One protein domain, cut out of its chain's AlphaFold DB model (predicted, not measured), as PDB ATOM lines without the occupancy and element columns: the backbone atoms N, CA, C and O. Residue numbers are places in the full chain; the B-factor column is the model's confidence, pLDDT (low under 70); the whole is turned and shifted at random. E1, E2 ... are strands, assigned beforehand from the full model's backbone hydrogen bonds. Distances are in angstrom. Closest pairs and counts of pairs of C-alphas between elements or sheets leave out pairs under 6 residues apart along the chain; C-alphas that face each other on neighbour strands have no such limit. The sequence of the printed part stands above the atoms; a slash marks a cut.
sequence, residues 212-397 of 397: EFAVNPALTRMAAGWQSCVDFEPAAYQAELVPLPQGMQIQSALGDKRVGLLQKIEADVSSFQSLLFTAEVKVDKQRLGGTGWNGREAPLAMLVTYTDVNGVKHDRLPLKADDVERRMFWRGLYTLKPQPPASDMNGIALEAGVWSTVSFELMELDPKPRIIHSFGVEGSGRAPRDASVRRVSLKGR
ATOM      1  N   GLU A 212     153.441  18.585  77.240       89.62
ATOM      2  CA  GLU A 212     154.037  17.470  76.510       89.62
ATOM      3  C   GLU A 212     153.188  17.158  75.273       89.62
ATOM      4  O   GLU A 212     151.994  16.866  75.370       89.62
ATOM      5  N   PHE A 213     153.820  17.218  74.105       91.62
ATOM      6  CA  PHE A 213     153.229  16.791  72.840       91.62
ATOM      7  C   PHE A 213     153.490  15.311  72.557       91.62
ATOM      8  O   PHE A 213     152.738  14.704  71.796       91.62
ATOM      9  N   ALA A 214     154.529  14.721  73.163       90.75
ATOM     10  CA  ALA A 214     154.850  13.318  72.969       90.75
ATOM     11  C   ALA A 214     153.888  12.381  73.712       90.75
ATOM     12  O   ALA A 214     153.800  12.370  74.939       90.75
ATOM     13  N   VAL A 215     153.237  11.497  72.964       89.56
ATOM     14  CA  VAL A 215     152.498  10.356  73.506       89.56
ATOM     15  C   VAL A 215     153.475   9.207  73.732       89.56
ATOM     16  O   VAL A 215     154.169   8.790  72.805       89.56
ATOM     17  N   ASN A 216     153.516   8.684  74.961       86.94
ATOM     18  CA  ASN A 216     154.436   7.625  75.392       86.94
ATOM     19  C   ASN A 216     155.905   7.934  75.035       86.94
ATOM     20  O   ASN A 216     156.492   7.246  74.201       86.94
ATOM     21  N   PRO A 217     156.520   8.953  75.659       88.00
ATOM     22  CA  PRO A 217     157.865   9.402  75.300       88.00
ATOM     23  C   PRO A 217     158.959   8.355  75.562       88.00
ATOM     24  O   PRO A 217     160.059   8.490  75.038       88.00
ATOM     25  N   ALA A 218     158.693   7.324  76.373       91.19
ATOM     26  CA  ALA A 218     159.627   6.234  76.645       91.19
ATOM     27  C   ALA A 218     159.596   5.166  75.536       91.19
ATOM     28  O   ALA A 218     158.554   4.575  75.251       91.19
ATOM     29  N   LEU A 219     160.763   4.869  74.965       89.50
ATOM     30  CA  LEU A 219     160.943   4.026  73.784       89.50
ATOM     31  C   LEU A 219     161.667   2.714  74.111       89.50
ATOM     32  O   LEU A 219     162.651   2.373  73.475       89.50
ATOM     33  N   THR A 220     161.216   1.948  75.104       84.75
ATOM     34  CA  THR A 220     161.751   0.586  75.357       84.75
ATOM     35  C   THR A 220     161.123  -0.482  74.454       84.75
ATOM     36  O   THR A 220     161.622  -1.596  74.327       84.75
ATOM     37  N   ARG A 221     160.009  -0.133  73.809       84.25
ATOM     38  CA  ARG A 221     159.286  -0.904  72.793       84.25
ATOM     39  C   ARG A 221     158.561   0.073  71.872       84.25
ATOM     40  O   ARG A 221     158.433   1.245  72.220       84.25
ATOM     41  N   MET A 222     158.047  -0.405  70.738       84.50
ATOM     42  CA  MET A 222     157.151   0.407  69.912       84.50
ATOM     43  C   MET A 222     155.908   0.755  70.741       84.50
ATOM     44  O   MET A 222     155.128  -0.128  71.105       84.50
ATOM     45  N   ALA A 223     155.776   2.025  71.116       79.44
ATOM     46  CA  ALA A 223     154.701   2.506  71.969       79.44
ATOM     47  C   ALA A 223     153.580   3.132  71.133       79.44
ATOM     48  O   ALA A 223     153.805   3.598  70.018       79.44
ATOM     49  N   ALA A 224     152.360   3.161  71.676       83.06
ATOM     50  CA  ALA A 224     151.237   3.799  70.997       83.06
ATOM     51  C   ALA A 224     151.559   5.271  70.688       83.06
ATOM     52  O   ALA A 224     152.103   5.975  71.540       83.06
ATOM     53  N   GLY A 225     151.227   5.709  69.472       86.94
ATOM     54  CA  GLY A 225     151.567   7.034  68.946       86.94
ATOM     55  C   GLY A 225     152.883   7.082  68.164       86.94
ATOM     56  O   GLY A 225     153.083   8.016  67.397       86.94
ATOM     57  N   TRP A 226     153.762   6.088  68.301       93.75
ATOM     58  CA  TRP A 226     154.989   5.990  67.509       93.75
ATOM     59  C   TRP A 226     154.814   5.033  66.334       93.75
ATOM     60  O   TRP A 226     154.168   3.992  66.450       93.75
ATOM     61  N   GLN A 227     155.421   5.385  65.205       93.81
ATOM     62  CA  GLN A 227     155.475   4.545  64.013       93.81
ATOM     63  C   GLN A 227     156.905   4.465  63.492       93.81
ATOM     64  O   GLN A 227     157.659   5.438  63.562       93.81
ATOM     65  N   SER A 228     157.262   3.314  62.933       93.38
ATOM     66  CA  SER A 228     158.467   3.184  62.124       93.38
ATOM     67  C   SER A 228     158.385   4.091  60.902       93.38
ATOM     68  O   SER A 228     157.313   4.257  60.312       93.38
ATOM     69  N   CYS A 229     159.518   4.655  60.501       91.12
ATOM     70  CA  CYS A 229     159.615   5.448  59.287       91.12
ATOM     71  C   CYS A 229     160.775   5.005  58.406       91.12
ATOM     72  O   CYS A 229     161.810   4.576  58.914       91.12
ATOM     73  N   VAL A 230     160.597   5.165  57.096       90.12
ATOM     74  CA  VAL A 230     161.659   5.083  56.095       90.12
ATOM     75  C   VAL A 230     161.668   6.395  55.324       90.12
ATOM     76  O   VAL A 230     160.623   6.817  54.839       90.12
ATOM     77  N   ASP A 231     162.823   7.055  55.241       87.94
ATOM     78  CA  ASP A 231     162.984   8.342  54.546       87.94
ATOM     79  C   ASP A 231     161.941   9.391  54.978       87.94
ATOM     80  O   ASP A 231     161.359  10.101  54.163       87.94
ATOM     81  N   PHE A 232     161.725   9.474  56.298       88.31
ATOM     82  CA  PHE A 232     160.782  10.373  56.985       88.31
ATOM     83  C   PHE A 232     159.295  10.078  56.768       88.31
ATOM     84  O   PHE A 232     158.445  10.750  57.350       88.31
ATOM     85  N   GLU A 233     158.968   9.039  56.005       87.38
ATOM     86  CA  GLU A 233     157.593   8.619  55.779       87.38
ATOM     87  C   GLU A 233     157.243   7.390  56.622       87.38
ATOM     88  O   GLU A 233     158.095   6.523  56.839       87.38
ATOM     89  N   PRO A 234     155.996   7.272  57.114       89.06
ATOM     90  CA  PRO A 234     155.553   6.090  57.840       89.06
ATOM     91  C   PRO A 234     155.770   4.817  57.021       89.06
ATOM     92  O   PRO A 234     155.391   4.739  55.853       89.06
ATOM     93  N   ALA A 235     156.323   3.791  57.655       87.69
ATOM     94  CA  ALA A 235     156.576   2.506  57.026       87.69
ATOM     95  C   ALA A 235     156.107   1.370  57.934       87.69
ATOM     96  O   ALA A 235     156.286   1.420  59.146       87.69
ATOM     97  N   ALA A 236     155.575   0.297  57.346       82.69
ATOM     98  CA  ALA A 236     155.280  -0.941  58.078       82.69
ATOM     99  C   ALA A 236     156.550  -1.740  58.446       82.69
ATOM    100  O   ALA A 236     156.483  -2.754  59.137       82.69
ATOM    101  N   TYR A 237     157.707  -1.309  57.946       73.81
ATOM    102  CA  TYR A 237     158.984  -1.992  58.078       73.81
ATOM    103  C   TYR A 237     159.662  -1.671  59.420       73.81
ATOM    104  O   TYR A 237     159.879  -0.505  59.734       73.81
ATOM    105  N   GLN A 238     160.004  -2.708  60.197       78.31
ATOM    106  CA  GLN A 238     160.559  -2.581  61.559       78.31
ATOM    107  C   GLN A 238     161.845  -3.392  61.795       78.31
ATOM    108  O   GLN A 238     162.334  -3.415  62.917       78.31
ATOM    109  N   ALA A 239     162.400  -4.075  60.785       77.19
ATOM    110  CA  ALA A 239     163.493  -5.037  60.997       77.19
ATOM    111  C   ALA A 239     164.769  -4.417  61.605       77.19
ATOM    112  O   ALA A 239     165.545  -5.116  62.246       77.19
ATOM    113  N   GLU A 240     164.960  -3.112  61.430       87.31
ATOM    114  CA  GLU A 240     166.095  -2.347  61.961       87.31
ATOM    115  C   GLU A 240     165.796  -1.678  63.312       87.31
ATOM    116  O   GLU A 240     166.655  -1.003  63.870       87.31
ATOM    117  N   LEU A 241     164.596  -1.865  63.865       91.56
ATOM    118  CA  LEU A 241     164.201  -1.358  65.177       91.56
ATOM    119  C   LEU A 241     164.170  -2.519  66.170       91.56
ATOM    120  O   LEU A 241     163.245  -3.333  66.179       91.56
ATOM    121  N   VAL A 242     165.195  -2.602  67.011       93.31
ATOM    122  CA  VAL A 242     165.386  -3.706  67.953       93.31
ATOM    123  C   VAL A 242     165.094  -3.227  69.377       93.31
ATOM    124  O   VAL A 242     165.861  -2.432  69.923       93.31
ATOM    125  N   PRO A 243     164.009  -3.698  70.019       92.62
ATOM    126  CA  PRO A 243     163.715  -3.332  71.396       92.62
ATOM    127  C   PRO A 243     164.756  -3.937  72.343       92.62
ATOM    128  O   PRO A 243     165.065  -5.128  72.279       92.62
ATOM    129  N   LEU A 244     165.268  -3.118  73.255       91.69
ATOM    130  CA  LEU A 244     166.204  -3.485  74.312       91.69
ATOM    131  C   LEU A 244     165.604  -3.135  75.686       91.69
ATOM    132  O   LEU A 244     164.768  -2.237  75.796       91.69
ATOM    133  N   PRO A 245     166.071  -3.757  76.787       89.25
ATOM    134  CA  PRO A 245     165.584  -3.426  78.130       89.25
ATOM    135  C   PRO A 245     165.733  -1.944  78.507       89.25
ATOM    136  O   PRO A 245     164.952  -1.428  79.299       89.25
ATOM    137  N   GLN A 246     166.741  -1.266  77.950       88.25
ATOM    138  CA  GLN A 246     167.069   0.124  78.269       88.25
ATOM    139  C   GLN A 246     166.613   1.134  77.208       88.25
ATOM    140  O   GLN A 246     166.878   2.315  77.394       88.25
ATOM    141  N   GLY A 247     165.976   0.711  76.110       92.31
ATOM    142  CA  GLY A 247     165.591   1.592  74.999       92.31
ATOM    143  C   GLY A 247     165.336   0.832  73.696       92.31
ATOM    144  O   GLY A 247     165.296  -0.390  73.683       92.31
ATOM    145  N   MET A 248     165.187   1.543  72.591       95.00
ATOM    146  CA  MET A 248     165.072   1.008  71.242       95.00
ATOM    147  C   MET A 248     166.399   1.229  70.535       95.00
ATOM    148  O   MET A 248     166.872   2.363  70.452       95.00
ATOM    149  N   GLN A 249     166.986   0.165  70.007       95.12
ATOM    150  CA  GLN A 249     168.120   0.276  69.106       95.12
ATOM    151  C   GLN A 249     167.627   0.466  67.673       95.12
ATOM    152  O   GLN A 249     166.776  -0.279  67.195       95.12
ATOM    153  N   ILE A 250     168.196   1.451  66.994       93.44
ATOM    154  CA  ILE A 250     168.080   1.677  65.562       93.44
ATOM    155  C   ILE A 250     169.362   1.126  64.944       93.44
ATOM    156  O   ILE A 250     170.459   1.647  65.166       93.44
ATOM    157  N   GLN A 251     169.226   0.009  64.243       90.06
ATOM    158  CA  GLN A 251     170.308  -0.634  63.517       90.06
ATOM    159  C   GLN A 251     170.425  -0.023  62.126       90.06
ATOM    160  O   GLN A 251     169.445   0.448  61.551       90.06
ATOM    161  N   SER A 252     171.631  -0.041  61.568       74.56
ATOM    162  CA  SER A 252     171.809   0.414  60.191       74.56
ATOM    163  C   SER A 252     170.966  -0.388  59.213       74.56
ATOM    164  O   SER A 252     171.096  -1.611  59.127       74.56
ATOM    165  N   ALA A 253     170.215   0.330  58.385       64.81
ATOM    166  CA  ALA A 253     169.649  -0.226  57.175       64.81
ATOM    167  C   ALA A 253     170.754  -0.626  56.190       64.81
ATOM    168  O   ALA A 253     171.774   0.054  56.045       64.81
ATOM    169  N   LEU A 254     170.553  -1.728  55.467       60.25
ATOM    170  CA  LEU A 254     171.360  -2.009  54.282       60.25
ATOM    171  C   LEU A 254     171.016  -0.975  53.194       60.25
ATOM    172  O   LEU A 254     169.879  -0.911  52.728       60.25
ATOM    173  N   GLY A 255     172.013  -0.197  52.763       66.81
ATOM    174  CA  GLY A 255     171.887   0.805  51.695       66.81
ATOM    175  C   GLY A 255     171.829   2.248  52.206       66.81
ATOM    176  O   GLY A 255     172.273   2.537  53.312       66.81
ATOM    177  N   ASP A 256     171.294   3.151  51.383       71.62
ATOM    178  CA  ASP A 256     171.231   4.597  51.668       71.62
ATOM    179  C   ASP A 256     169.909   5.017  52.347       71.62
ATOM    180  O   ASP A 256     169.564   6.198  52.381       71.62
ATOM    181  N   LYS A 257     169.148   4.045  52.866       82.56
ATOM    182  CA  LYS A 257     167.849   4.284  53.505       82.56
ATOM    183  C   LYS A 257     168.014   4.892  54.892       82.56
ATOM    184  O   LYS A 257     168.949   4.567  55.625       82.56
ATOM    185  N   ARG A 258     167.055   5.736  55.258       88.69
ATOM    186  CA  ARG A 258     166.924   6.323  56.595       88.69
ATOM    187  C   ARG A 258     165.843   5.594  57.343       88.69
ATOM    188  O   ARG A 258     164.725   5.559  56.839       88.69
ATOM    189  N   VAL A 259     166.136   5.044  58.511       91.38
ATOM    190  CA  VAL A 259     165.137   4.295  59.280       91.38
ATOM    191  C   VAL A 259     165.061   4.805  60.697       91.38
ATOM    192  O   VAL A 259     166.066   5.151  61.309       91.38
ATOM    193  N   GLY A 260     163.844   4.912  61.215       93.75
ATOM    194  CA  GLY A 260     163.628   5.587  62.479       93.75
ATOM    195  C   GLY A 260     162.244   5.410  63.066       93.75
ATOM    196  O   GLY A 260     161.472   4.536  62.671       93.75
ATOM    197  N   LEU A 261     161.962   6.277  64.026       94.50
ATOM    198  CA  LEU A 261     160.710   6.397  64.749       94.50
ATOM    199  C   LEU A 261     160.193   7.823  64.602       94.50
ATOM    200  O   LEU A 261     160.927   8.777  64.852       94.50
ATOM    201  N   LEU A 262     158.915   7.961  64.263       94.81
ATOM    202  CA  LEU A 262     158.226   9.244  64.175       94.81
ATOM    203  C   LEU A 262     156.920   9.218  64.956       94.81
ATOM    204  O   LEU A 262     156.251   8.188  65.049       94.81
ATOM    205  N   GLN A 263     156.519  10.391  65.424       95.25
ATOM    206  CA  GLN A 263     155.174  10.661  65.899       95.25
ATOM    207  C   GLN A 263     154.613  11.868  65.144       95.25
ATOM    208  O   GLN A 263     155.240  12.925  65.091       95.25
ATOM    209  N   LYS A 264     153.440  11.693  64.526       95.62
ATOM    210  CA  LYS A 264     152.682  12.788  63.902       95.62
ATOM    211  C   LYS A 264     151.805  13.440  64.966       95.62
ATOM    212  O   LYS A 264     151.116  12.719  65.685       95.62
ATOM    213  N   ILE A 265     151.833  14.768  65.053       95.69
ATOM    214  CA  ILE A 265     151.090  15.520  66.077       95.69
ATOM    215  C   ILE A 265     150.230  16.656  65.529       95.69
ATOM    216  O   ILE A 265     149.226  16.964  66.161       95.69
ATOM    217  N   GLU A 266     150.584  17.247  64.381       96.88
ATOM    218  CA  GLU A 266     149.849  18.371  63.768       96.88
ATOM    219  C   GLU A 266     149.456  19.458  64.789       96.88
ATOM    220  O   GLU A 266     148.294  19.841  64.926       96.88
ATOM    221  N   ALA A 267     150.439  19.916  65.565       95.75
ATOM    222  CA  ALA A 267     150.224  20.824  66.682       95.75
ATOM    223  C   ALA A 267     150.529  22.270  66.284       95.75
ATOM    224  O   ALA A 267     151.638  22.563  65.836       95.75
ATOM    225  N   ASP A 268     149.572  23.177  66.503       96.94
ATOM    226  CA  ASP A 268     149.843  24.616  66.485       96.94
ATOM    227  C   ASP A 268     150.691  24.974  67.711       96.94
ATOM    228  O   ASP A 268     150.288  24.738  68.855       96.94
ATOM    229  N   VAL A 269     151.886  25.497  67.443       95.81
ATOM    230  CA  VAL A 269     152.868  25.907  68.444       95.81
ATOM    231  C   VAL A 269     153.113  27.421  68.450       95.81
ATOM    232  O   VAL A 269     154.006  27.901  69.139       95.81
ATOM    233  N   SER A 270     152.312  28.191  67.711       91.06
ATOM    234  CA  SER A 270     152.515  29.634  67.530       91.06
ATOM    235  C   SER A 270     152.379  30.464  68.806       91.06
ATOM    236  O   SER A 270     152.933  31.558  68.881       91.06
ATOM    237  N   SER A 271     151.648  29.956  69.801       86.00
ATOM    238  CA  SER A 271     151.459  30.616  71.093       86.00
ATOM    239  C   SER A 271     152.562  30.319  72.109       86.00
ATOM    240  O   SER A 271     152.576  30.953  73.157       86.00
ATOM    241  N   PHE A 272     153.430  29.339  71.845       85.06
ATOM    242  CA  PHE A 272     154.482  28.948  72.782       85.06
ATOM    243  C   PHE A 272     155.697  29.857  72.606       85.06
ATOM    244  O   PHE A 272     156.080  30.209  71.490       85.06
ATOM    245  N   GLN A 273     156.309  30.240  73.718       79.00
ATOM    246  CA  GLN A 273     157.553  31.003  73.741       79.00
ATOM    247  C   GLN A 273     158.769  30.077  73.661       79.00
ATOM    248  O   GLN A 273     159.800  30.464  73.110       79.00
ATOM    249  N   SER A 274     158.629  28.848  74.166       81.38
ATOM    250  CA  SER A 274     159.650  27.801  74.132       81.38
ATOM    251  C   SER A 274     159.050  26.486  73.649       81.38
ATOM    252  O   SER A 274     157.919  26.128  73.978       81.38
ATOM    253  N   LEU A 275     159.826  25.742  72.868       91.06
ATOM    254  CA  LEU A 275     159.484  24.422  72.376       91.06
ATOM    255  C   LEU A 275     160.726  23.527  72.428       91.06
ATOM    256  O   LEU A 275     161.509  23.452  71.480       91.06
ATOM    257  N   LEU A 276     160.893  22.820  73.546       89.25
ATOM    258  CA  LEU A 276     162.056  21.975  73.786       89.25
ATOM    259  C   LEU A 276     161.873  20.591  73.180       89.25
ATOM    260  O   LEU A 276     161.012  19.819  73.610       89.25
ATOM    261  N   PHE A 277     162.759  20.237  72.259       94.62
ATOM    262  CA  PHE A 277     162.870  18.891  71.726       94.62
ATOM    263  C   PHE A 277     164.033  18.149  72.385       94.62
ATOM    264  O   PHE A 277     165.191  18.495  72.163       94.62
ATOM    265  N   THR A 278     163.731  17.140  73.205       92.31
ATOM    266  CA  THR A 278     164.711  16.399  74.017       92.31
ATOM    267  C   THR A 278     164.731  14.919  73.662       92.31
ATOM    268  O   THR A 278     163.676  14.302  73.498       92.31
ATOM    269  N   ALA A 279     165.917  14.314  73.618       94.00
ATOM    270  CA  ALA A 279     166.071  12.869  73.532       94.00
ATOM    271  C   ALA A 279     167.173  12.342  74.459       94.00
ATOM    272  O   ALA A 279     168.210  12.974  74.651       94.00
ATOM    273  N   GLU A 280     166.951  11.144  74.999       94.38
ATOM    274  CA  GLU A 280     167.956  10.370  75.729       94.38
ATOM    275  C   GLU A 280     168.482   9.269  74.811       94.38
ATOM    276  O   GLU A 280     167.743   8.355  74.421       94.38
ATOM    277  N   VAL A 281     169.752   9.391  74.442       96.12
ATOM    278  CA  VAL A 281     170.347   8.731  73.277       96.12
ATOM    279  C   VAL A 281     171.735   8.195  73.581       96.12
ATOM    280  O   VAL A 281     172.402   8.640  74.510       96.12
ATOM    281  N   LYS A 282     172.179   7.231  72.782       95.06
ATOM    282  CA  LYS A 282     173.516   6.647  72.846       95.06
ATOM    283  C   LYS A 282     173.919   6.180  71.456       95.06
ATOM    284  O   LYS A 282     173.143   5.499  70.794       95.06
ATOM    285  N   VAL A 283     175.136   6.485  71.022       95.44
ATOM    286  CA  VAL A 283     175.696   5.919  69.786       95.44
ATOM    287  C   VAL A 283     176.467   4.649  70.145       95.44
ATOM    288  O   VAL A 283     177.457   4.707  70.875       95.44
ATOM    289  N   ASP A 284     175.992   3.503  69.658       93.62
ATOM    290  CA  ASP A 284     176.548   2.183  69.978       93.62
ATOM    291  C   ASP A 284     177.712   1.823  69.051       93.62
ATOM    292  O   ASP A 284     178.724   1.278  69.490       93.62
ATOM    293  N   LYS A 285     177.569   2.112  67.753       92.69
ATOM    294  CA  LYS A 285     178.599   1.865  66.741       92.69
ATOM    295  C   LYS A 285     178.573   2.956  65.690       92.69
ATOM    296  O   LYS A 285     177.510   3.393  65.264       92.69
ATOM    297  N   GLN A 286     179.748   3.321  65.199       91.69
ATOM    298  CA  GLN A 286     179.901   4.193  64.045       91.69
ATOM    299  C   GLN A 286     181.190   3.838  63.314       91.69
ATOM    300  O   GLN A 286     182.216   3.613  63.949       91.69
ATOM    301  N   ARG A 287     181.144   3.799  61.979       87.62
ATOM    302  CA  ARG A 287     182.336   3.589  61.141       87.62
ATOM    303  C   ARG A 287     182.792   4.838  60.392       87.62
ATOM    304  O   ARG A 287     183.989   5.077  60.295       87.62
ATOM    305  N   LEU A 288     181.858   5.608  59.832       87.81
ATOM    306  CA  LEU A 288     182.176   6.853  59.126       87.81
ATOM    307  C   LEU A 288     182.079   8.020  60.103       87.81
ATOM    308  O   LEU A 288     181.061   8.134  60.775       87.81
ATOM    309  N   GLY A 289     183.110   8.859  60.173       90.88
ATOM    310  CA  GLY A 289     183.147  10.028  61.053       90.88
ATOM    311  C   GLY A 289     182.079  11.081  60.758       90.88
ATOM    312  O   GLY A 289     181.542  11.143  59.652       90.88
ATOM    313  N   GLY A 290     181.799  11.919  61.754       91.44
ATOM    314  CA  GLY A 290     180.878  13.047  61.663       91.44
ATOM    315  C   GLY A 290     179.462  12.639  61.261       91.44
ATOM    316  O   GLY A 290     178.962  11.578  61.639       91.44
ATOM    317  N   THR A 291     178.833  13.486  60.454       90.69
ATOM    318  CA  THR A 291     177.507  13.311  59.858       90.69
ATOM    319  C   THR A 291     177.585  12.852  58.387       90.69
ATOM    320  O   THR A 291     176.706  13.134  57.565       90.69
ATOM    321  N   GLY A 292     178.634  12.092  58.040       87.06
ATOM    322  CA  GLY A 292     178.853  11.525  56.705       87.06
ATOM    323  C   GLY A 292     179.238  12.554  55.637       87.06
ATOM    324  O   GLY A 292     179.570  13.693  55.948       87.06
ATOM    325  N   TRP A 293     179.232  12.150  54.361       84.31
ATOM    326  CA  TRP A 293     179.816  12.939  53.259       84.31
ATOM    327  C   TRP A 293     179.175  14.310  53.025       84.31
ATOM    328  O   TRP A 293     179.867  15.248  52.655       84.31
ATOM    329  N   ASN A 294     177.870  14.441  53.266       81.19
ATOM    330  CA  ASN A 294     177.131  15.685  53.016       81.19
ATOM    331  C   ASN A 294     176.498  16.274  54.285       81.19
ATOM    332  O   ASN A 294     175.605  17.117  54.190       81.19
ATOM    333  N   GLY A 295     176.901  15.796  55.465       85.25
ATOM    334  CA  GLY A 295     176.317  16.223  56.733       85.25
ATOM    335  C   GLY A 295     174.864  15.792  56.945       85.25
ATOM    336  O   GLY A 295     174.067  16.545  57.505       85.25
ATOM    337  N   ARG A 296     174.490  14.625  56.406       87.06
ATOM    338  CA  ARG A 296     173.109  14.108  56.353       87.06
ATOM    339  C   ARG A 296     172.986  12.669  56.811       87.06
ATOM    340  O   ARG A 296     171.930  12.079  56.664       87.06
ATOM    341  N   GLU A 297     174.051  12.059  57.290       89.12
ATOM    342  CA  GLU A 297     174.033  10.666  57.708       89.12
ATOM    343  C   GLU A 297     174.563  10.598  59.120       89.12
ATOM    344  O   GLU A 297     175.716  10.946  59.353       89.12
ATOM    345  N   ALA A 298     173.806  10.059  60.059       92.00
ATOM    346  CA  ALA A 298     174.298   9.862  61.415       92.00
ATOM    347  C   ALA A 298     173.836   8.504  61.950       92.00
ATOM    348  O   ALA A 298     172.791   8.019  61.517       92.00
ATOM    349  N   PRO A 299     174.587   7.878  62.876       93.62
ATOM    350  CA  PRO A 299     174.071   6.747  63.645       93.62
ATOM    351  C   PRO A 299     172.709   7.022  64.270       93.62
ATOM    352  O   PRO A 299     171.856   6.143  64.284       93.62
ATOM    353  N   LEU A 300     172.502   8.257  64.725       95.12
ATOM    354  CA  LEU A 300     171.209   8.757  65.151       95.12
ATOM    355  C   LEU A 300     171.089  10.228  64.786       95.12
ATOM    356  O   LEU A 300     172.070  10.961  64.861       95.12
ATOM    357  N   ALA A 301     169.897  10.682  64.456       95.38
ATOM    358  CA  ALA A 301     169.578  12.082  64.302       95.38
ATOM    359  C   ALA A 301     168.221  12.384  64.921       95.38
ATOM    360  O   ALA A 301     167.298  11.581  64.823       95.38
ATOM    361  N   MET A 302     168.114  13.556  65.535       96.94
ATOM    362  CA  MET A 302     166.851  14.135  65.978       96.94
ATOM    363  C   MET A 302     166.276  14.984  64.849       96.94
ATOM    364  O   MET A 302     167.011  15.769  64.240       96.94
ATOM    365  N   LEU A 303     164.980  14.840  64.572       96.25
ATOM    366  CA  LEU A 303     164.332  15.524  63.456       96.25
ATOM    367  C   LEU A 303     162.940  16.061  63.803       96.25
ATOM    368  O   LEU A 303     162.226  15.474  64.619       96.25
ATOM    369  N   VAL A 304     162.559  17.160  63.145       97.25
ATOM    370  CA  VAL A 304     161.222  17.763  63.228       97.25
ATOM    371  C   VAL A 304     160.822  18.318  61.867       97.25
ATOM    372  O   VAL A 304     161.579  19.077  61.256       97.25
ATOM    373  N   THR A 305     159.616  17.978  61.416       97.06
ATOM    374  CA  THR A 305     158.976  18.610  60.258       97.06
ATOM    375  C   THR A 305     157.932  19.612  60.728       97.06
ATOM    376  O   THR A 305     157.134  19.325  61.625       97.06
ATOM    377  N   TYR A 306     157.945  20.807  60.143       97.75
ATOM    378  CA  TYR A 306     157.123  21.918  60.616       97.75
ATOM    379  C   TYR A 306     156.720  22.863  59.485       97.75
ATOM    380  O   TYR A 306     157.366  22.897  58.443       97.75
ATOM    381  N   THR A 307     155.661  23.638  59.689       98.19
ATOM    382  CA  THR A 307     155.378  24.846  58.912       98.19
ATOM    383  C   THR A 307     155.783  26.054  59.737       98.19
ATOM    384  O   THR A 307     155.454  26.129  60.921       98.19
ATOM    385  N   ASP A 308     156.518  26.976  59.127       97.75
ATOM    386  CA  ASP A 308     156.993  28.192  59.778       97.75
ATOM    387  C   ASP A 308     155.900  29.277  59.891       97.75
ATOM    388  O   ASP A 308     154.767  29.134  59.416       97.75
ATOM    389  N   VAL A 309     156.242  30.396  60.530       96.12
ATOM    390  CA  VAL A 309     155.368  31.578  60.644       96.12
ATOM    391  C   VAL A 309     155.019  32.233  59.299       96.12
ATOM    392  O   VAL A 309     153.999  32.916  59.211       96.12
ATOM    393  N   ASN A 310     155.805  31.990  58.249       96.31
ATOM    394  CA  ASN A 310     155.566  32.487  56.893       96.31
ATOM    395  C   ASN A 310     154.685  31.535  56.059       96.31
ATOM    396  O   ASN A 310     154.338  31.854  54.921       96.31
ATOM    397  N   GLY A 311     154.305  30.375  56.603       96.75
ATOM    398  CA  GLY A 311     153.518  29.356  55.913       96.75
ATOM    399  C   GLY A 311     154.338  28.400  55.039       96.75
ATOM    400  O   GLY A 311     153.754  27.595  54.310       96.75
ATOM    401  N   VAL A 312     155.670  28.442  55.100       96.69
ATOM    402  CA  VAL A 312     156.554  27.525  54.375       96.69
ATOM    403  C   VAL A 312     156.678  26.215  55.144       96.69
ATOM    404  O   VAL A 312     156.904  26.191  56.351       96.69
ATOM    405  N   LYS A 313     156.510  25.092  54.440       96.69
ATOM    406  CA  LYS A 313     156.675  23.753  55.012       96.69
ATOM    407  C   LYS A 313     158.128  23.282  54.904       96.69
ATOM    408  O   LYS A 313     158.688  23.202  53.809       96.69
ATOM    409  N   HIS A 314     158.680  22.905  56.049       95.44
ATOM    410  CA  HIS A 314     160.022  22.387  56.271       95.44
ATOM    411  C   HIS A 314     159.978  20.871  56.491       95.44
ATOM    412  O   HIS A 314     159.834  20.387  57.615       95.44
ATOM    413  N   ASP A 315     160.061  20.105  55.403       93.81
ATOM    414  CA  ASP A 315     159.838  18.653  55.399       93.81
ATOM    415  C   ASP A 315     160.873  17.849  54.605       93.81
ATOM    416  O   ASP A 315     160.700  16.651  54.393       93.81
ATOM    417  N   ARG A 316     161.981  18.476  54.201       88.94
ATOM    418  CA  ARG A 316     163.073  17.798  53.492       88.94
ATOM    419  C   ARG A 316     164.414  18.076  54.147       88.94
ATOM    420  O   ARG A 316     164.645  19.150  54.703       88.94
ATOM    421  N   LEU A 317     165.329  17.122  54.031       85.50
ATOM    422  CA  LEU A 317     166.736  17.419  54.245       85.50
ATOM    423  C   LEU A 317     167.231  18.372  53.155       85.50
ATOM    424  O   LEU A 317     166.765  18.270  52.017       85.50
ATOM    425  N   PRO A 318     168.189  19.257  53.474       74.69
ATOM    426  CA  PRO A 318     168.755  20.137  52.461       74.69
ATOM    427  C   PRO A 318     169.353  19.270  51.352       74.69
ATOM    428  O   PRO A 318     169.969  18.262  51.674       74.69
ATOM    429  N   LEU A 319     169.189  19.604  50.068       71.19
ATOM    430  CA  LEU A 319     169.863  18.898  48.964       71.19
ATOM    431  C   LEU A 319     171.263  19.450  48.687       71.19
ATOM    432  O   LEU A 319     172.143  18.707  48.238       71.19
ATOM    433  N   LYS A 320     171.514  20.701  49.075       69.88
ATOM    434  CA  LYS A 320     172.799  21.413  49.014       69.88
ATOM    435  C   LYS A 320     172.976  22.273  50.271       69.88
ATOM    436  O   LYS A 320     172.039  22.409  51.045       69.88
ATOM    437  N   ALA A 321     174.174  22.803  50.518       64.44
ATOM    438  CA  ALA A 321     174.443  23.594  51.726       64.44
ATOM    439  C   ALA A 321     173.592  24.880  51.818       64.44
ATOM    440  O   ALA A 321     173.311  25.342  52.919       64.44
ATOM    441  N   ASP A 322     173.163  25.412  50.674       69.50
ATOM    442  CA  ASP A 322     172.341  26.613  50.499       69.50
ATOM    443  C   ASP A 322     170.825  26.339  50.461       69.50
ATOM    444  O   ASP A 322     170.033  27.276  50.410       69.50
ATOM    445  N   ASP A 323     170.395  25.075  50.524       73.31
ATOM    446  CA  ASP A 323     168.976  24.696  50.537       73.31
ATOM    447  C   ASP A 323     168.383  24.903  51.940       73.31
ATOM    448  O   ASP A 323     168.254  23.967  52.732       73.31
ATOM    449  N   VAL A 324     168.114  26.167  52.276       74.25
ATOM    450  CA  VAL A 324     167.614  26.590  53.595       74.25
ATOM    451  C   VAL A 324     166.095  26.759  53.638       74.25
ATOM    452  O   VAL A 324     165.496  26.538  54.685       74.25
ATOM    453  N   GLU A 325     165.452  27.071  52.509       78.06
ATOM    454  CA  GLU A 325     164.048  27.511  52.478       78.06
ATOM    455  C   GLU A 325     163.048  26.452  52.948       78.06
ATOM    456  O   GLU A 325     162.032  26.786  53.538       78.06
ATOM    457  N   ARG A 326     163.301  25.169  52.675       83.56
ATOM    458  CA  ARG A 326     162.369  24.072  53.021       83.56
ATOM    459  C   ARG A 326     162.990  23.043  53.943       83.56
ATOM    460  O   ARG A 326     162.509  21.916  54.079       83.56
ATOM    461  N   ARG A 327     164.104  23.424  54.547       88.88
ATOM    462  CA  ARG A 327     164.931  22.535  55.329       88.88
ATOM    463  C   ARG A 327     164.240  22.194  56.642       88.88
ATOM    464  O   ARG A 327     164.007  23.086  57.448       88.88
ATOM    465  N   MET A 328     163.969  20.912  56.872       94.38
ATOM    466  CA  MET A 328     163.501  20.424  58.172       94.38
ATOM    467  C   MET A 328     164.548  20.661  59.268       94.38
ATOM    468  O   MET A 328     165.755  20.744  58.995       94.38
ATOM    469  N   PHE A 329     164.113  20.675  60.526       95.25
ATOM    470  CA  PHE A 329     165.060  20.567  61.625       95.25
ATOM    471  C   PHE A 329     165.644  19.153  61.626       95.25
ATOM    472  O   PHE A 329     164.912  18.167  61.671       95.25
ATOM    473  N   TRP A 330     166.970  19.066  61.574       94.31
ATOM    474  CA  TRP A 330     167.704  17.809  61.644       94.31
ATOM    475  C   TRP A 330     169.051  18.039  62.318       94.31
ATOM    476  O   TRP A 330     169.783  18.978  61.957       94.31
ATOM    477  N   ARG A 331     169.371  17.198  63.302       94.25
ATOM    478  CA  ARG A 331     170.645  17.210  64.022       94.25
ATOM    479  C   ARG A 331     171.162  15.794  64.200       94.25
ATOM    480  O   ARG A 331     170.567  15.006  64.930       94.25
ATOM    481  N   GLY A 332     172.262  15.491  63.519       94.44
ATOM    482  CA  GLY A 332     172.934  14.200  63.594       94.44
ATOM    483  C   GLY A 332     173.802  14.093  64.842       94.44
ATOM    484  O   GLY A 332     174.386  15.070  65.290       94.44
ATOM    485  N   LEU A 333     173.912  12.899  65.399       95.56
ATOM    486  CA  LEU A 333     174.669  12.596  66.605       95.56
ATOM    487  C   LEU A 333     175.771  11.605  66.241       95.56
ATOM    488  O   LEU A 333     175.493  10.559  65.651       95.56
ATOM    489  N   TYR A 334     177.021  11.937  66.554       95.00
ATOM    490  CA  TYR A 334     178.191  11.170  66.126       95.00
ATOM    491  C   TYR A 334     179.236  11.044  67.236       95.00
ATOM    492  O   TYR A 334     179.240  11.810  68.183       95.00
ATOM    493  N   THR A 335     180.143  10.084  67.114       95.00
ATOM    494  CA  THR A 335     181.219   9.787  68.081       95.00
ATOM    495  C   THR A 335     182.598   9.818  67.435       95.00
ATOM    496  O   THR A 335     183.585  10.198  68.059       95.00
ATOM    497  N   LEU A 336     182.686   9.457  66.152       94.06
ATOM    498  CA  LEU A 336     183.930   9.519  65.397       94.06
ATOM    499  C   LEU A 336     184.107  10.904  64.779       94.06
ATOM    500  O   LEU A 336     183.214  11.386  64.088       94.06
ATOM    501  N   LYS A 337     185.277  11.522  64.968       92.81
ATOM    502  CA  LYS A 337     185.607  12.802  64.323       92.81
ATOM    503  C   LYS A 337     185.474  12.690  62.794       92.81
ATOM    504  O   LYS A 337     185.857  11.655  62.241       92.81
ATOM    505  N   PRO A 338     184.952  13.720  62.104       91.81
ATOM    506  CA  PRO A 338     184.855  13.707  60.649       91.81
ATOM    507  C   PRO A 338     186.243  13.559  60.012       91.81
ATOM    508  O   PRO A 338     187.215  14.176  60.446       91.81
ATOM    509  N   GLN A 339     186.326  12.735  58.970       89.50
ATOM    510  CA  GLN A 339     187.493  12.635  58.096       89.50
ATOM    511  C   GLN A 339     187.019  12.820  56.654       89.50
ATOM    512  O   GLN A 339     186.059  12.138  56.277       89.50
ATOM    513  N   PRO A 340     187.664  13.682  55.842       87.25
ATOM    514  CA  PRO A 340     187.259  13.905  54.458       87.25
ATOM    515  C   PRO A 340     187.055  12.580  53.699       87.25
ATOM    516  O   PRO A 340     187.901  11.690  53.797       87.25
ATOM    517  N   PRO A 341     185.933  12.411  52.970       86.12
ATOM    518  CA  PRO A 341     184.967  13.446  52.597       86.12
ATOM    519  C   PRO A 341     183.870  13.710  53.639       86.12
ATOM    520  O   PRO A 341     182.976  14.502  53.373       86.12
ATOM    521  N   ALA A 342     183.869  13.026  54.786       88.00
ATOM    522  CA  ALA A 342     182.860  13.251  55.811       88.00
ATOM    523  C   ALA A 342     183.038  14.611  56.498       88.00
ATOM    524  O   ALA A 342     184.164  15.047  56.738       88.00
ATOM    525  N   SER A 343     181.918  15.242  56.841       89.00
ATOM    526  CA  SER A 343     181.853  16.491  57.601       89.00
ATOM    527  C   SER A 343     181.071  16.291  58.898       89.00
ATOM    528  O   SER A 343     180.491  15.234  59.127       89.00
ATOM    529  N   ASP A 344     181.076  17.287  59.773       88.38
ATOM    530  CA  ASP A 344     180.282  17.373  61.005       88.38
ATOM    531  C   ASP A 344     179.125  18.373  60.883       88.38
ATOM    532  O   ASP A 344     178.523  18.775  61.880       88.38
ATOM    533  N   MET A 345     178.783  18.772  59.655       86.12
ATOM    534  CA  MET A 345     177.686  19.697  59.404       86.12
ATOM    535  C   MET A 345     176.402  19.197  60.070       86.12
ATOM    536  O   MET A 345     175.962  18.068  59.839       86.12
ATOM    537  N   ASN A 346     175.779  20.068  60.869       85.06
ATOM    538  CA  ASN A 346     174.557  19.775  61.631       85.06
ATOM    539  C   ASN A 346     174.708  18.619  62.630       85.06
ATOM    540  O   ASN A 346     173.711  18.007  63.013       85.06
ATOM    541  N   GLY A 347     175.945  18.299  63.004       89.88
ATOM    542  CA  GLY A 347     176.290  17.220  63.906       89.88
ATOM    543  C   GLY A 347     176.550  17.696  65.332       89.88
ATOM    544  O   GLY A 347     177.032  18.803  65.549       89.88
ATOM    545  N   ILE A 348     176.293  16.819  66.296       91.50
ATOM    546  CA  ILE A 348     176.746  16.934  67.681       91.50
ATOM    547  C   ILE A 348     177.624  15.730  67.997       91.50
ATOM    548  O   ILE A 348     177.220  14.584  67.779       91.50
ATOM    549  N   ALA A 349     178.818  16.001  68.515       92.88
ATOM    550  CA  ALA A 349     179.702  14.971  69.029       92.88
ATOM    551  C   ALA A 349     179.200  14.473  70.395       92.88
ATOM    552  O   ALA A 349     178.901  15.272  71.281       92.88
ATOM    553  N   LEU A 350     179.142  13.157  70.557       91.62
ATOM    554  CA  LEU A 350     178.816  12.439  71.780       91.62
ATOM    555  C   LEU A 350     179.968  11.504  72.156       91.62
ATOM    556  O   LEU A 350     180.806  11.146  71.324       91.62
ATOM    557  N   GLU A 351     179.970  11.056  73.404       90.38
ATOM    558  CA  GLU A 351     180.850   9.982  73.851       90.38
ATOM    559  C   GLU A 351     180.300   8.612  73.414       90.38
ATOM    560  O   GLU A 351     179.100   8.332  73.500       90.38
ATOM    561  N   ALA A 352     181.177   7.745  72.903       92.06
ATOM    562  CA  ALA A 352     180.779   6.439  72.389       92.06
ATOM    563  C   ALA A 352     180.287   5.513  73.508       92.06
ATOM    564  O   ALA A 352     180.965   5.320  74.512       92.06
ATOM    565  N   GLY A 353     179.120   4.893  73.314       91.69
ATOM    566  CA  GLY A 353     178.559   3.934  74.267       91.69
ATOM    567  C   GLY A 353     178.002   4.538  75.564       91.69
ATOM    568  O   GLY A 353     177.537   3.780  76.416       91.69
ATOM    569  N   VAL A 354     177.984   5.866  75.705       92.38
ATOM    570  CA  VAL A 354     177.448   6.566  76.881       92.38
ATOM    571  C   VAL A 354     176.054   7.119  76.578       92.38
ATOM    572  O   VAL A 354     175.790   7.622  75.488       92.38
ATOM    573  N   TRP A 355     175.134   6.982  77.537       90.56
ATOM    574  CA  TRP A 355     173.824   7.629  77.460       90.56
ATOM    575  C   TRP A 355     173.975   9.130  77.702       90.56
ATOM    576  O   TRP A 355     174.506   9.540  78.731       90.56
ATOM    577  N   SER A 356     173.453   9.937  76.790       85.62
ATOM    578  CA  SER A 356     173.453  11.394  76.875       85.62
ATOM    579  C   SER A 356     172.043  11.934  76.675       85.62
ATOM    580  O   SER A 356     171.256  11.379  75.903       85.62
ATOM    581  N   THR A 357     171.732  13.036  77.348       87.94
ATOM    582  CA  THR A 357     170.531  13.828  77.073       87.94
ATOM    583  C   THR A 357     170.907  14.941  76.109       87.94
ATOM    584  O   THR A 357     171.844  15.693  76.370       87.94
ATOM    585  N   VAL A 358     170.189  15.038  74.995       84.88
ATOM    586  CA  VAL A 358     170.373  16.088  73.990       84.88
ATOM    587  C   VAL A 358     169.068  16.853  73.854       84.88
ATOM    588  O   VAL A 358     168.011  16.237  73.718       84.88
ATOM    589  N   SER A 359     169.151  18.181  73.868       86.88
ATOM    590  CA  SER A 359     167.984  19.062  73.849       86.88
ATOM    591  C   SER A 359     168.174  20.222  72.878       86.88
ATOM    592  O   SER A 359     169.279  20.745  72.734       86.88
ATOM    593  N   PHE A 360     167.086  20.637  72.229       87.19
ATOM    594  CA  PHE A 360     167.066  21.743  71.276       87.19
ATOM    595  C   PHE A 360     165.856  22.640  71.491       87.19
ATOM    596  O   PHE A 360     164.728  22.150  71.526       87.19
ATOM    597  N   GLU A 361     166.094  23.944  71.581       89.19
ATOM    598  CA  GLU A 361     165.044  24.956  71.583       89.19
ATOM    599  C   GLU A 361     164.598  25.218  70.139       89.19
ATOM    600  O   GLU A 361     165.339  25.790  69.341       89.19
ATOM    601  N   LEU A 362     163.404  24.753  69.767       93.56
ATOM    602  CA  LEU A 362     162.904  24.897  68.400       93.56
ATOM    603  C   LEU A 362     162.386  26.309  68.114       93.56
ATOM    604  O   LEU A 362     162.304  26.686  66.945       93.56
ATOM    605  N   MET A 363     162.077  27.110  69.139       90.00
ATOM    606  CA  MET A 363     161.686  28.512  68.945       90.00
ATOM    607  C   MET A 363     162.883  29.435  68.648       90.00
ATOM    608  O   MET A 363     162.667  30.593  68.289       90.00
ATOM    609  N   GLU A 364     164.127  28.932  68.734       87.56
ATOM    610  CA  GLU A 364     165.345  29.594  68.221       87.56
ATOM    611  C   GLU A 364     165.492  29.457  66.690       87.56
ATOM    612  O   GLU A 364     166.371  30.086  66.099       87.56
ATOM    613  N   LEU A 365     164.675  28.626  66.026       90.19
ATOM    614  CA  LEU A 365     164.725  28.498  64.569       90.19
ATOM    615  C   LEU A 365     164.265  29.791  63.896       90.19
ATOM    616  O   LEU A 365     163.298  30.421  64.320       90.19
ATOM    617  N   ASP A 366     164.944  30.141  62.808       88.69
ATOM    618  CA  ASP A 366     164.585  31.263  61.954       88.69
ATOM    619  C   ASP A 366     164.390  30.761  60.516       88.69
ATOM    620  O   ASP A 366     165.349  30.264  59.910       88.69
ATOM    621  N   PRO A 367     163.166  30.830  59.968       92.88
ATOM    622  CA  PRO A 367     161.929  31.296  60.608       92.88
ATOM    623  C   PRO A 367     161.372  30.317  61.663       92.88
ATOM    624  O   PRO A 367     161.533  29.097  61.563       92.88
ATOM    625  N   LYS A 368     160.686  30.870  62.677       95.12
ATOM    626  CA  LYS A 368     160.134  30.115  63.819       95.12
ATOM    627  C   LYS A 368     159.058  29.113  63.385       95.12
ATOM    628  O   LYS A 368     158.273  29.425  62.483       95.12
ATOM    629  N   PRO A 369     158.949  27.947  64.050       97.50
ATOM    630  CA  PRO A 369     157.869  27.012  63.789       97.50
ATOM    631  C   PRO A 369     156.524  27.590  64.241       97.50
ATOM    632  O   PRO A 369     156.398  28.164  65.318       97.50
ATOM    633  N   ARG A 370     155.501  27.400  63.408       97.56
ATOM    634  CA  ARG A 370     154.096  27.693  63.710       97.56
ATOM    635  C   ARG A 370     153.301  26.411  63.925       97.56
ATOM    636  O   ARG A 370     152.491  26.348  64.837       97.56
ATOM    637  N   ILE A 371     153.515  25.401  63.084       98.38
ATOM    638  CA  ILE A 371     152.846  24.097  63.178       98.38
ATOM    639  C   ILE A 371     153.913  23.012  63.175       98.38
ATOM    640  O   ILE A 371     154.710  22.958  62.246       98.38
ATOM    641  N   ILE A 372     153.912  22.123  64.165       98.31
ATOM    642  CA  ILE A 372     154.725  20.904  64.133       98.31
ATOM    643  C   ILE A 372     153.895  19.775  63.537       98.31
ATOM    644  O   ILE A 372     152.885  19.370  64.109       98.31
ATOM    645  N   HIS A 373     154.342  19.227  62.410       97.50
ATOM    646  CA  HIS A 373     153.676  18.095  61.769       97.50
ATOM    647  C   HIS A 373     154.094  16.783  62.427       97.50
ATOM    648  O   HIS A 373     153.256  15.970  62.826       97.50
ATOM    649  N   SER A 374     155.405  16.582  62.579       96.94
ATOM    650  CA  SER A 374     155.961  15.383  63.200       96.94
ATOM    651  C   SER A 374     157.339  15.618  63.797       96.94
ATOM    652  O   SER A 374     158.064  16.516  63.371       96.94
ATOM    653  N   PHE A 375     157.714  14.774  64.750       97.38
ATOM    654  CA  PHE A 375     159.055  14.740  65.326       97.38
ATOM    655  C   PHE A 375     159.485  13.298  65.593       97.38
ATOM    656  O   PHE A 375     158.656  12.384  65.660       97.38
ATOM    657  N   GLY A 376     160.789  13.090  65.753       96.69
ATOM    658  CA  GLY A 376     161.313  11.784  66.119       96.69
ATOM    659  C   GLY A 376     162.809  11.637  65.907       96.69
ATOM    660  O   GLY A 376     163.558  12.616  65.926       96.69
ATOM    661  N   VAL A 377     163.242  10.393  65.733       96.00
ATOM    662  CA  VAL A 377     164.652  10.048  65.565       96.00
ATOM    663  C   VAL A 377     164.853   9.063  64.423       96.00
ATOM    664  O   VAL A 377     164.018   8.191  64.205       96.00
ATOM    665  N   GLU A 378     165.968   9.174  63.711       94.00
ATOM    666  CA  GLU A 378     166.328   8.272  62.609       94.00
ATOM    667  C   GLU A 378     167.819   7.950  62.598       94.00
ATOM    668  O   GLU A 378     168.631   8.743  63.063       94.00
ATOM    669  N   GLY A 379     168.177   6.784  62.078       92.12
ATOM    670  CA  GLY A 379     169.539   6.397  61.747       92.12
ATOM    671  C   GLY A 379     169.698   6.285  60.233       92.12
ATOM    672  O   GLY A 379     168.814   5.787  59.530       92.12
ATOM    673  N   SER A 380     170.843   6.737  59.724       88.06
ATOM    674  CA  SER A 380     171.121   6.750  58.287       88.06
ATOM    675  C   SER A 380     172.600   6.651  57.929       88.06
ATOM    676  O   SER A 380     173.509   7.009  58.693       88.06
ATOM    677  N   GLY A 381     172.833   6.198  56.697       80.25
ATOM    678  CA  GLY A 381     174.150   6.058  56.089       80.25
ATOM    679  C   GLY A 381     174.729   4.652  56.202       80.25
ATOM    680  O   GLY A 381     174.117   3.720  56.714       80.25
ATOM    681  N   ARG A 382     175.957   4.498  55.704       77.12
ATOM    682  CA  ARG A 382     176.586   3.180  55.530       77.12
ATOM    683  C   ARG A 382     176.894   2.487  56.858       77.12
ATOM    684  O   ARG A 382     177.610   3.047  57.692       77.12
ATOM    685  N   ALA A 383     176.441   1.239  56.978       76.56
ATOM    686  CA  ALA A 383     176.692   0.357  58.113       76.56
ATOM    687  C   ALA A 383     178.200   0.094  58.380       76.56
ATOM    688  O   ALA A 383     179.013   0.089  57.445       76.56
ATOM    689  N   PRO A 384     178.590  -0.215  59.634       82.25
ATOM    690  CA  PRO A 384     177.764  -0.211  60.841       82.25
ATOM    691  C   PRO A 384     177.630   1.192  61.455       82.25
ATOM    692  O   PRO A 384     178.614   1.916  61.647       82.25
ATOM    693  N   ARG A 385     176.391   1.538  61.787       85.50
ATOM    694  CA  ARG A 385     175.941   2.738  62.487       85.50
ATOM    695  C   ARG A 385     174.729   2.342  63.326       85.50
ATOM    696  O   ARG A 385     173.608   2.319  62.825       85.50
ATOM    697  N   ASP A 386     174.993   1.961  64.563       92.94
ATOM    698  CA  ASP A 386     173.960   1.522  65.493       92.94
ATOM    699  C   ASP A 386     173.846   2.589  66.574       92.94
ATOM    700  O   ASP A 386     174.859   3.090  67.077       92.94
ATOM    701  N   ALA A 387     172.625   2.925  66.955       95.50
ATOM    702  CA  ALA A 387     172.379   3.824  68.064       95.50
ATOM    703  C   ALA A 387     171.134   3.404  68.824       95.50
ATOM    704  O   ALA A 387     170.245   2.754  68.286       95.50
ATOM    705  N   SER A 388     171.064   3.798  70.084       96.44
ATOM    706  CA  SER A 388     169.945   3.521  70.964       96.44
ATOM    707  C   SER A 388     169.287   4.822  71.403       96.44
ATOM    708  O   SER A 388     169.955   5.813  71.690       96.44
ATOM    709  N   VAL A 389     167.965   4.797  71.502       96.56
ATOM    710  CA  VAL A 389     167.138   5.872  72.050       96.56
ATOM    711  C   VAL A 389     166.233   5.284  73.120       96.56
ATOM    712  O   VAL A 389     165.669   4.214  72.930       96.56
ATOM    713  N   ARG A 390     166.074   5.950  74.260       95.25
ATOM    714  CA  ARG A 390     165.164   5.463  75.315       95.25
ATOM    715  C   ARG A 390     164.056   6.428  75.665       95.25
ATOM    716  O   ARG A 390     163.031   6.001  76.194       95.25
ATOM    717  N   ARG A 391     164.238   7.705  75.344       93.81
ATOM    718  CA  ARG A 391     163.219   8.731  75.521       93.81
ATOM    719  C   ARG A 391     163.297   9.750  74.397       93.81
ATOM    720  O   ARG A 391     164.398  10.154  74.037       93.81
ATOM    721  N   VAL A 392     162.145  10.177  73.892       95.50
ATOM    722  CA  VAL A 392     161.999  11.332  72.999       95.50
ATOM    723  C   VAL A 392     160.794  12.144  73.467       95.50
ATOM    724  O   VAL A 392     159.718  11.589  73.676       95.50
ATOM    725  N   SER A 393     160.982  13.443  73.676       93.00
ATOM    726  CA  SER A 393     159.999  14.354  74.269       93.00
ATOM    727  C   SER A 393     159.993  15.680  73.523       93.00
ATOM    728  O   SER A 393     161.043  16.151  73.089       93.00
ATOM    729  N   LEU A 394     158.811  16.272  73.388       94.44
ATOM    730  CA  LEU A 394     158.616  17.589  72.799       94.44
ATOM    731  C   LEU A 394     157.689  18.367  73.725       94.44
ATOM    732  O   LEU A 394     156.520  18.008  73.863       94.44
ATOM    733  N   LYS A 395     158.201  19.418  74.364       90.81
ATOM    734  CA  LYS A 395     157.450  20.196  75.355       90.81
ATOM    735  C   LYS A 395     157.353  21.656  74.955       90.81
ATOM    736  O   LYS A 395     158.383  22.292  74.766       90.81
ATOM    737  N   GLY A 396     156.132  22.174  74.869       87.62
ATOM    738  CA  GLY A 396     155.876  23.601  74.668       87.62
ATOM    739  C   GLY A 396     155.620  24.327  75.985       87.62
ATOM    740  O   GLY A 396     154.970  23.761  76.870       87.62
ATOM    741  N   ARG A 397     156.092  25.569  76.100       77.00
ATOM    742  CA  ARG A 397     155.687  26.525  77.144       77.00
ATOM    743  C   ARG A 397     155.260  27.859  76.562       77.00
ATOM    744  O   ARG A 397     155.997  28.374  75.691       77.00
TER     745      ARG A 397
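AT A GLANCE: This is residues 212 to 397 of the 397 residues of an uncharacterized protein of Anaerosporomusa subterranea (UniProt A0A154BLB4). The domain is a sandwich of two twisted sheets laid face to face, their strands running nearly along each other. One sheet runs E1, E4, E10, E6, E7, E8 and is mixed; the other runs E2, E3, E11, E5, E9 and is antiparallel throughout. Long loops, residues 287 to 299, 309 to 328 and 335 to 346, gather on the E7 and E8 side. The printed part has 186 residues with no named helix and eleven named strands, E1 to E11 in chain order; the class is all strand, though under half of the residues are in named elements. It is compact, with a radius of gyration of the C-alphas of 15.2 A, and spans 41 by 38 by 29 A.

HOW THE PARTS SIT: After residues 212 to 226, E1, residues 227 to 230, is an edge strand, antiparallel to E4, residues 258 to 268, with N 229 and O 260 2.9 A apart. E2, residues 241 to 244, and E3, residues 247 to 250, form a hairpin in the other sheet, with N 242 and O 249 2.8 A apart. E4 is antiparallel to E10, residues 369 to 380, with N 261 and O 377 at 2.8 A. E5, residues 275 to 286, is antiparallel to E11, residues 385 to 396, with N 278 and O 393 at 2.9 A, and to E9, residues 356 to 361, with N 279 and O 358 at 2.8 A. E6, residues 300 to 308, and E7, residues 329 to 334, form a hairpin, with N 302 and O 331 at 2.9 A. E8, residues 347 to 349, is parallel to E7, with N 348 and O 332 at 2.8 A. E10 is antiparallel to E6, with N 303 and O 376 at 3.0 A. E11 is antiparallel to E3, with N 248 and O 389 at 2.7 A. The facing parts of the two sheets are 9.4 A centre to centre and their best planes 12 degrees apart; the closest C-alphas of E6 and E11, Leu 300 and Ala 387, are 5.8 A apart.

IN THESE COORDINATES: E1 begins at C-alpha 227 (155.475, 4.545, 64.013). E4 measures 26.9 A, E5 29.9 A, E6 24.7 A, E10 24.8 A and E11 31.4 A. E4 bends by 65 degrees at residue 261, E5 by 62 at 283, E10 by 72 at 372 and E11 by 62 at 390. E11 ends at C-alpha 396 (155.876, 23.601, 74.668).

THE WHOLE: The C-alphas farthest apart, those of Pro 245 and Asn 310, are 42.9 A apart. The printed part has no cut. The links E5 to E6, E6 to E7 and E7 to E8 are long. Mean pLDDT of the printed part is 89.4; residues 253 to 255 and 320 to 322 are under 70.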